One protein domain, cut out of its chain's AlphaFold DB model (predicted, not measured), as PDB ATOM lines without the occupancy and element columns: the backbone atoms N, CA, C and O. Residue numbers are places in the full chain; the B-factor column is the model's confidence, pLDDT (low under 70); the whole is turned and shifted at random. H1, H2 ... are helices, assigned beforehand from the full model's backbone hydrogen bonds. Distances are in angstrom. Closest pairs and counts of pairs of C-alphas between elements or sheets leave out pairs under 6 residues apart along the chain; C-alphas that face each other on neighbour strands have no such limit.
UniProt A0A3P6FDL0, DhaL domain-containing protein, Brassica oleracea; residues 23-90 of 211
ATOM      1  N   LYS A  23     122.646 193.420 136.027       41.38
ATOM      2  CA  LYS A  23     121.796 192.927 134.929       41.38
ATOM      3  C   LYS A  23     121.882 191.406 134.785       41.38
ATOM      4  O   LYS A  23     120.849 190.772 134.599       41.38
ATOM      5  N   SER A  24     123.077 190.822 134.909       51.06
ATOM      6  CA  SER A  24     123.250 189.365 134.846       51.06
ATOM      7  C   SER A  24     122.606 188.630 136.029       51.06
ATOM      8  O   SER A  24     121.951 187.616 135.817       51.06
ATOM      9  N   GLU A  25     122.695 189.168 137.248       51.56
ATOM     10  CA  GLU A  25     122.046 188.593 138.437       51.56
ATOM     11  C   GLU A  25     120.518 188.648 138.338       51.56
ATOM     12  O   GLU A  25     119.839 187.657 138.605       51.56
ATOM     13  N   HIS A  26     119.971 189.783 137.892       51.44
ATOM     14  CA  HIS A  26     118.533 189.937 137.688       51.44
ATOM     15  C   HIS A  26     118.004 189.001 136.591       51.44
ATOM     16  O   HIS A  26     116.963 188.372 136.761       51.44
ATOM     17  N   PHE A  27     118.750 188.842 135.495       58.50
ATOM     18  CA  PHE A  27     118.391 187.927 134.412       58.50
ATOM     19  C   PHE A  27     118.413 186.457 134.856       58.50
ATOM     20  O   PHE A  27     117.480 185.713 134.563       58.50
ATOM     21  N   VAL A  28     119.429 186.048 135.623       61.44
ATOM     22  CA  VAL A  28     119.484 184.707 136.227       61.44
ATOM     23  C   VAL A  28     118.316 184.502 137.190       61.44
ATOM     24  O   VAL A  28     117.665 183.464 137.133       61.44
ATOM     25  N   SER A  29     117.994 185.495 138.023       61.06
ATOM     26  CA  SER A  29     116.848 185.422 138.936       61.06
ATOM     27  C   SER A  29     115.523 185.252 138.191       61.06
ATOM     28  O   SER A  29     114.702 184.448 138.617       61.06
ATOM     29  N   LEU A  30     115.308 185.972 137.087       61.81
ATOM     30  CA  LEU A  30     114.087 185.865 136.280       61.81
ATOM     31  C   LEU A  30     113.958 184.494 135.601       61.81
ATOM     32  O   LEU A  30     112.870 183.925 135.582       61.81
ATOM     33  N   ILE A  31     115.061 183.944 135.085       69.00
ATOM     34  CA  ILE A  31     115.074 182.608 134.475       69.00
ATOM     35  C   ILE A  31     114.789 181.532 135.525       69.00
ATOM     36  O   ILE A  31     113.941 180.674 135.301       69.00
ATOM     37  N   VAL A  32     115.450 181.587 136.682       72.69
ATOM     38  CA  VAL A  32     115.269 180.583 137.742       72.69
ATOM     39  C   VAL A  32     113.839 180.600 138.289       72.69
ATOM     40  O   VAL A  32     113.279 179.534 138.533       72.69
ATOM     41  N   SER A  33     113.210 181.774 138.406       74.06
ATOM     42  CA  SER A  33     111.801 181.899 138.810       74.06
ATOM     43  C   SER A  33     110.815 181.256 137.826       74.06
ATOM     44  O   SER A  33     109.672 181.013 138.198       74.06
ATOM     45  N   SER A  34     111.234 180.985 136.585       81.44
ATOM     46  CA  SER A  34     110.406 180.322 135.567       81.44
ATOM     47  C   SER A  34     110.549 178.797 135.544       81.44
ATOM     48  O   SER A  34     109.841 178.130 134.791       81.44
ATOM     49  N   TYR A  35     111.468 178.227 136.330       88.56
ATOM     50  CA  TYR A  35     111.719 176.787 136.303       88.56
ATOM     51  C   TYR A  35     110.650 176.011 137.079       88.56
ATOM     52  O   TYR A  35     110.204 176.470 138.134       88.56
ATOM     53  N   PRO A  36     110.267 174.809 136.610       87.25
ATOM     54  CA  PRO A  36     109.307 173.952 137.296       87.25
ATOM     55  C   PRO A  36     109.960 173.264 138.506       87.25
ATOM     56  O   PRO A  36     110.126 172.052 138.528       87.25
ATOM     57  N   LEU A  37     110.328 174.038 139.536       86.19
ATOM     58  CA  LEU A  37     111.105 173.579 140.703       86.19
ATOM     59  C   LEU A  37     110.416 172.492 141.553       86.19
ATOM     60  O   LEU A  37     111.032 171.966 142.479       86.19
ATOM     61  N   TYR A  38     109.148 172.192 141.270       84.94
ATOM     62  CA  TYR A  38     108.382 171.101 141.876       84.94
ATOM     63  C   TYR A  38     108.646 169.742 141.210       84.94
ATOM     64  O   TYR A  38     108.355 168.717 141.812       84.94
ATOM     65  N   ASP A  39     109.211 169.725 139.999       89.06
ATOM     66  CA  ASP A  39     109.542 168.517 139.246       89.06
ATOM     67  C   ASP A  39     111.037 168.543 138.899       89.06
ATOM     68  O   ASP A  39     111.528 169.395 138.150       89.06
ATOM     69  N   ALA A  40     111.787 167.611 139.487       91.44
ATOM     70  CA  ALA A  40     113.232 167.535 139.317       91.44
ATOM     71  C   ALA A  40     113.635 167.243 137.866       91.44
ATOM     72  O   ALA A  40     114.607 167.824 137.375       91.44
ATOM     73  N   ALA A  41     112.894 166.376 137.173       93.44
ATOM     74  CA  ALA A  41     113.181 166.042 135.791       93.44
ATOM     75  C   ALA A  41     112.932 167.267 134.906       93.44
ATOM     76  O   ALA A  41     113.846 167.722 134.214       93.44
ATOM     77  N   GLU A  42     111.741 167.860 134.976       93.56
ATOM     78  CA  GLU A  42     111.400 169.038 134.167       93.56
ATOM     79  C   GLU A  42     112.319 170.229 134.486       93.56
ATOM     80  O   GLU A  42     112.702 170.985 133.590       93.56
ATOM     81  N   THR A  43     112.773 170.362 135.737       93.75
ATOM     82  CA  THR A  43     113.800 171.348 136.112       93.75
ATOM     83  C   THR A  43     115.114 171.091 135.376       93.75
ATOM     84  O   THR A  43     115.690 172.023 134.810       93.75
ATOM     85  N   MET A  44     115.591 169.842 135.325       95.06
ATOM     86  CA  MET A  44     116.802 169.490 134.571       95.06
ATOM     87  C   MET A  44     116.644 169.766 133.074       95.06
ATOM     88  O   MET A  44     117.570 170.288 132.445       95.06
ATOM     89  N   TYR A  45     115.470 169.493 132.504       94.31
ATOM     90  CA  TYR A  45     115.169 169.835 131.116       94.31
ATOM     91  C   TYR A  45     115.230 171.353 130.874       94.31
ATOM     92  O   TYR A  45     115.915 171.806 129.951       94.31
ATOM     93  N   ALA A  46     114.590 172.150 131.736       93.56
ATOM     94  CA  ALA A  46     114.577 173.611 131.649       93.56
ATOM     95  C   ALA A  46     115.985 174.227 131.780       93.56
ATOM     96  O   ALA A  46     116.332 175.154 131.035       93.56
ATOM     97  N   ILE A  47     116.824 173.677 132.668       92.94
ATOM     98  CA  ILE A  47     118.241 174.051 132.798       92.94
ATOM     99  C   ILE A  47     118.985 173.761 131.491       92.94
ATOM    100  O   ILE A  47     119.644 174.652 130.951       92.94
ATOM    101  N   GLY A  48     118.849 172.551 130.940       92.75
ATOM    102  CA  GLY A  48     119.500 172.159 129.687       92.75
ATOM    103  C   GLY A  48     119.102 173.044 128.504       92.75
ATOM    104  O   GLY A  48     119.967 173.508 127.754       92.75
ATOM    105  N   ALA A  49     117.810 173.352 128.379       90.38
ATOM    106  CA  ALA A  49     117.286 174.258 127.361       90.38
ATOM    107  C   ALA A  49     117.849 175.682 127.513       90.38
ATOM    108  O   ALA A  49     118.270 176.297 126.530       90.38
ATOM    109  N   SER A  50     117.922 176.184 128.748       90.31
ATOM    110  CA  SER A  50     118.482 177.507 129.043       90.31
ATOM    111  C   SER A  50     119.973 177.578 128.719       90.31
ATOM    112  O   SER A  50     120.411 178.529 128.072       90.31
ATOM    113  N   ILE A  51     120.742 176.550 129.093       87.62
ATOM    114  CA  ILE A  51     122.166 176.440 128.754       87.62
ATOM    115  C   ILE A  51     122.349 176.408 127.238       87.62
ATOM    116  O   ILE A  51     123.160 177.165 126.716       87.62
ATOM    117  N   SER A  52     121.570 175.600 126.519       86.44
ATOM    118  CA  SER A  52     121.671 175.505 125.060       86.44
ATOM    119  C   SER A  52     121.360 176.825 124.348       86.44
ATOM    120  O   SER A  52     121.880 177.056 123.260       86.44
ATOM    121  N   LYS A  53     120.503 177.673 124.931       86.06
ATOM    122  CA  LYS A  53     120.159 178.993 124.384       86.06
ATOM    123  C   LYS A  53     121.201 180.058 124.730       86.06
ATOM    124  O   LYS A  53     121.467 180.933 123.913       86.06
ATOM    125  N   ALA A  54     121.758 180.006 125.939       83.38
ATOM    126  CA  ALA A  54     122.695 181.010 126.443       83.38
ATOM    127  C   ALA A  54     124.157 180.729 126.059       83.38
ATOM    128  O   ALA A  54     124.947 181.662 125.925       83.38
ATOM    129  N   MET A  55     124.534 179.459 125.901       83.44
ATOM    130  CA  MET A  55     125.899 179.031 125.607       83.44
ATOM    131  C   MET A  55     126.004 178.526 124.169       83.44
ATOM    132  O   MET A  55     125.387 177.531 123.796       83.44
ATOM    133  N   GLY A  56     126.837 179.191 123.368       76.56
ATOM    134  CA  GLY A  56     127.201 178.722 122.033       76.56
ATOM    135  C   GLY A  56     128.295 177.646 122.044       76.56
ATOM    136  O   GLY A  56     128.996 177.432 123.035       76.56
ATOM    137  N   GLY A  57     128.482 176.999 120.893       83.69
ATOM    138  CA  GLY A  57     129.569 176.048 120.651       83.69
ATOM    139  C   GLY A  57     129.411 174.691 121.349       83.69
ATOM    140  O   GLY A  57     128.382 174.371 121.941       83.69
ATOM    141  N   THR A  58     130.466 173.876 121.277       86.19
ATOM    142  CA  THR A  58     130.470 172.482 121.754       86.19
ATOM    143  C   THR A  58     130.097 172.359 123.231       86.19
ATOM    144  O   THR A  58     129.404 171.426 123.615       86.19
ATOM    145  N   ILE A  59     130.501 173.319 124.067       86.44
ATOM    146  CA  ILE A  59     130.257 173.265 125.512       86.44
ATOM    147  C   ILE A  59     128.764 173.360 125.866       86.44
ATOM    148  O   ILE A  59     128.310 172.644 126.757       86.44
ATOM    149  N   GLY A  60     127.985 174.174 125.141       90.56
ATOM    150  CA  GLY A  60     126.534 174.269 125.333       90.56
ATOM    151  C   GLY A  60     125.827 172.963 124.968       90.56
ATOM    152  O   GLY A  60     124.955 172.505 125.705       90.56
ATOM    153  N   ILE A  61     126.266 172.309 123.886       92.19
ATOM    154  CA  ILE A  61     125.752 170.997 123.461       92.19
ATOM    155  C   ILE A  61     126.063 169.928 124.513       92.19
ATOM    156  O   ILE A  61     125.174 169.165 124.880       92.19
ATOM    157  N   ILE A  62     127.293 169.894 125.035       93.25
ATOM    158  CA  ILE A  62     127.713 168.913 126.045       93.25
ATOM    159  C   ILE A  62     126.920 169.074 127.349       93.25
ATOM    160  O   ILE A  62     126.439 168.083 127.896       93.25
ATOM    161  N   TYR A  63     126.711 170.302 127.832       94.75
ATOM    162  CA  TYR A  63     125.882 170.523 129.020       94.75
ATOM    163  C   TYR A  63     124.396 170.240 128.782       94.75
ATOM    164  O   TYR A  63     123.732 169.693 129.661       94.75
ATOM    165  N   ASN A  64     123.864 170.560 127.601       94.69
ATOM    166  CA  ASN A  64     122.492 170.197 127.245       94.69
ATOM    167  C   ASN A  64     122.318 168.671 127.215       94.69
ATOM    168  O   ASN A  64     121.342 168.140 127.735       94.69
ATOM    169  N   LEU A  65     123.293 167.951 126.664       95.62
ATOM    170  CA  LEU A  65     123.312 166.495 126.638       95.62
ATOM    171  C   LEU A  65     123.355 165.892 128.048       95.62
ATOM    172  O   LEU A  65     122.603 164.962 128.340       95.62
ATOM    173  N   LEU A  66     124.192 166.460 128.922       97.50
ATOM    174  CA  LEU A  66     124.251 166.121 130.341       97.50
ATOM    175  C   LEU A  66     122.867 166.271 130.988       97.50
ATOM    176  O   LEU A  66     122.377 165.325 131.602       97.50
ATOM    177  N   CYS A  67     122.213 167.420 130.794       97.56
ATOM    178  CA  CYS A  67     120.906 167.716 131.382       97.56
ATOM    179  C   CYS A  67     119.783 166.834 130.821       97.56
ATOM    180  O   CYS A  67     118.942 166.367 131.581       97.56
ATOM    181  N   LYS A  68     119.780 166.559 129.513       97.25
ATOM    182  CA  LYS A  68     118.795 165.673 128.873       97.25
ATOM    183  C   LYS A  68     118.904 164.230 129.353       97.25
ATOM    184  O   LYS A  68     117.883 163.568 129.500       97.25
ATOM    185  N   ALA A  69     120.121 163.750 129.594       98.12
ATOM    186  CA  ALA A  69     120.333 162.417 130.145       98.12
ATOM    187  C   ALA A  69     119.867 162.330 131.607       98.12
ATOM    188  O   ALA A  69     119.173 161.380 131.951       98.12
ATOM    189  N   ALA A  70     120.156 163.349 132.425       97.81
ATOM    190  CA  ALA A  70     119.617 163.435 133.781       97.81
ATOM    191  C   ALA A  70     118.082 163.494 133.780       97.81
ATOM    192  O   ALA A  70     117.451 162.749 134.516       97.81
ATOM    193  N   TYR A  71     117.480 164.322 132.918       96.62
ATOM    194  CA  TYR A  71     116.027 164.369 132.715       96.62
ATOM    195  C   TYR A  71     115.462 162.979 132.410       96.62
ATOM    196  O   TYR A  71     114.559 162.520 133.101       96.62
ATOM    197  N   ALA A  72     116.010 162.294 131.403       96.75
ATOM    198  CA  ALA A  72     115.510 160.989 130.984       96.75
ATOM    199  C   ALA A  72     115.627 159.933 132.092       96.75
ATOM    200  O   ALA A  72     114.740 159.093 132.207       96.75
ATOM    201  N   GLU A  73     116.690 159.977 132.900       96.44
ATOM    202  CA  GLU A  73     116.850 159.071 134.039       96.44
ATOM    203  C   GLU A  73     115.850 159.388 135.154       96.44
ATOM    204  O   GLU A  73     115.153 158.497 135.623       96.44
ATOM    205  N   LEU A  74     115.702 160.665 135.513       94.56
ATOM    206  CA  LEU A  74     114.776 161.103 136.559       94.56
ATOM    207  C   LEU A  74     113.307 160.843 136.197       94.56
ATOM    208  O   LEU A  74     112.514 160.575 137.090       94.56
ATOM    209  N   LYS A  75     112.932 160.853 134.909       92.88
ATOM    210  CA  LYS A  75     111.572 160.478 134.467       92.88
ATOM    211  C   LYS A  75     111.247 158.996 134.662       92.88
ATOM    212  O   LYS A  75     110.082 158.636 134.532       92.88
ATOM    213  N   LYS A  76     112.242 158.136 134.906       89.88
ATOM    214  CA  LYS A  76     111.998 156.720 135.219       89.88
ATOM    215  C   LYS A  76     111.556 156.517 136.665       89.88
ATOM    216  O   LYS A  76     110.965 155.478 136.946       89.88
ATOM    217  N   ALA A  77     111.851 157.465 137.558       79.25
ATOM    218  CA  ALA A  77     111.283 157.451 138.897       79.25
ATOM    219  C   ALA A  77     109.753 157.554 138.786       79.25
ATOM    220  O   ALA A  77     109.237 158.255 137.910       79.25
ATOM    221  N   ASN A  78     109.029 156.820 139.636       67.69
ATOM    222  CA  ASN A  78     107.568 156.847 139.638       67.69
ATOM    223  C   ASN A  78     107.073 158.288 139.812       67.69
ATOM    224  O   ASN A  78     107.556 159.010 140.677       67.69
ATOM    225  N   ILE A  79     106.083 158.683 139.005       61.31
ATOM    226  CA  ILE A  79     105.520 160.048 138.996       61.31
ATOM    227  C   ILE A  79     104.977 160.452 140.381       61.31
ATOM    228  O   ILE A  79     104.974 161.634 140.716       61.31
ATOM    229  N   ASP A  80     104.567 159.469 141.186       65.44
ATOM    230  CA  ASP A  80     103.984 159.663 142.515       65.44
ATOM    231  C   ASP A  80     105.012 159.616 143.665       65.44
ATOM    232  O   ASP A  80     104.649 159.825 144.824       65.44
ATOM    233  N   GLU A  81     106.290 159.344 143.378       71.19
ATOM    234  CA  GLU A  81     107.349 159.229 144.386       71.19
ATOM    235  C   GLU A  81     108.322 160.415 144.325       71.19
ATOM    236  O   GLU A  81     108.711 160.895 143.259       71.19
ATOM    237  N   GLU A  82     108.747 160.905 145.494       81.81
ATOM    238  CA  GLU A  82     109.787 161.931 145.552       81.81
ATOM    239  C   GLU A  82     111.123 161.369 145.050       81.81
ATOM    240  O   GLU A  82     111.576 160.313 145.493       81.81
ATOM    241  N   VAL A  83     111.805 162.130 144.190       89.94
ATOM    242  CA  VAL A  83     113.148 161.788 143.705       89.94
ATOM    243  C   VAL A  83     114.112 161.591 144.874       89.94
ATOM    244  O   VAL A  83     114.388 162.508 145.656       89.94
ATOM    245  N   THR A  84     114.686 160.397 144.951       92.69
ATOM    246  CA  THR A  84     115.590 159.988 146.019       92.69
ATOM    247  C   THR A  84     117.042 160.385 145.722       92.69
ATOM    248  O   THR A  84     117.421 160.669 144.581       92.69
ATOM    249  N   PRO A  85     117.934 160.364 146.728       94.69
ATOM    250  CA  PRO A  85     119.369 160.527 146.496       94.69
ATOM    251  C   PRO A  85     119.972 159.493 145.535       94.69
ATOM    252  O   PRO A  85     120.939 159.807 144.841       94.69
ATOM    253  N   ARG A  86     119.415 158.272 145.482       95.12
ATOM    254  CA  ARG A  86     119.870 157.233 144.546       95.12
ATOM    255  C   ARG A  86     119.488 157.579 143.111       95.12
ATOM    256  O   ARG A  86     120.340 157.449 142.240       95.12
ATOM    257  N   ASP A  87     118.297 158.127 142.887       95.62
ATOM    258  CA  ASP A  87     117.873 158.587 141.557       95.62
ATOM    259  C   ASP A  87     118.789 159.697 141.030       95.62
ATOM    260  O   ASP A  87     119.191 159.681 139.869       95.62
ATOM    261  N   TRP A  88     119.217 160.625 141.894       96.62
ATOM    262  CA  TRP A  88     120.218 161.635 141.528       96.62
ATOM    263  C   TRP A  88     121.596 161.039 141.208       96.62
ATOM    264  O   TRP A  88     122.294 161.547 140.327       96.62
ATOM    265  N   SER A  89     121.998 159.976 141.909       98.06
ATOM    266  CA  SER A  89     123.240 159.249 141.622       98.06
ATOM    267  C   SER A  89     123.178 158.561 140.255       98.06
ATOM    268  O   SER A  89     124.104 158.700 139.453       98.06
ATOM    269  N   GLU A  90     122.072 157.884 139.943       98.00
ATOM    270  CA  GLU A  90     121.863 157.258 138.632       98.00
ATOM    271  C   GLU A  90     121.736 158.299 137.516       98.00
ATOM    272  O   GLU A  90     122.338 158.141 136.453       98.00
TER     273      GLU A  90
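What this domain is: This is residues 23 to 90 of the 211 residues of the protein "DhaL domain-containing protein" of Brassica oleracea (UniProt A0A3P6FDL0). What shape? H2 and H3 form a hairpin with H4 at its open end and H1 beyond H2, residues 23 to 30 sticking out. Of what? The class is all helix: 68 printed residues with helices H1 to H4 in order. It is only just compact, close to loose, radius of gyration of the C-alphas 13.0 A, spanning 37 by 26 by 15 A.

Where its parts are: Which is longest? H3, residues 57 to 74, runs 26.4 A from C-alpha 57, (129.569, 176.048, 120.651). The others? H2 is residues 40 to 54, 20.9 A, H1 23 to 32, and H4 85 to 90, ending at (121.863, 157.258, 138.632).

How they stand to each other: What touches H3? H2 does, opposite ways at a shallow tilt of 10 degrees, C-alphas 48 and 64 closest at 4.3 A. Residues 70 to 74 alone touch H4, C-alphas 74 and 87 closest at 6.4 A. And H1? It is near H2. Every O i to N i+4 pair is within hydrogen-bond range in H1, H2 and H4, 13 of 14 in H3.

The domain as a whole: Any cut? The printed part has none. Low confidence? pLDDT is under 70 at residues 23 to 31 and 78 to 80.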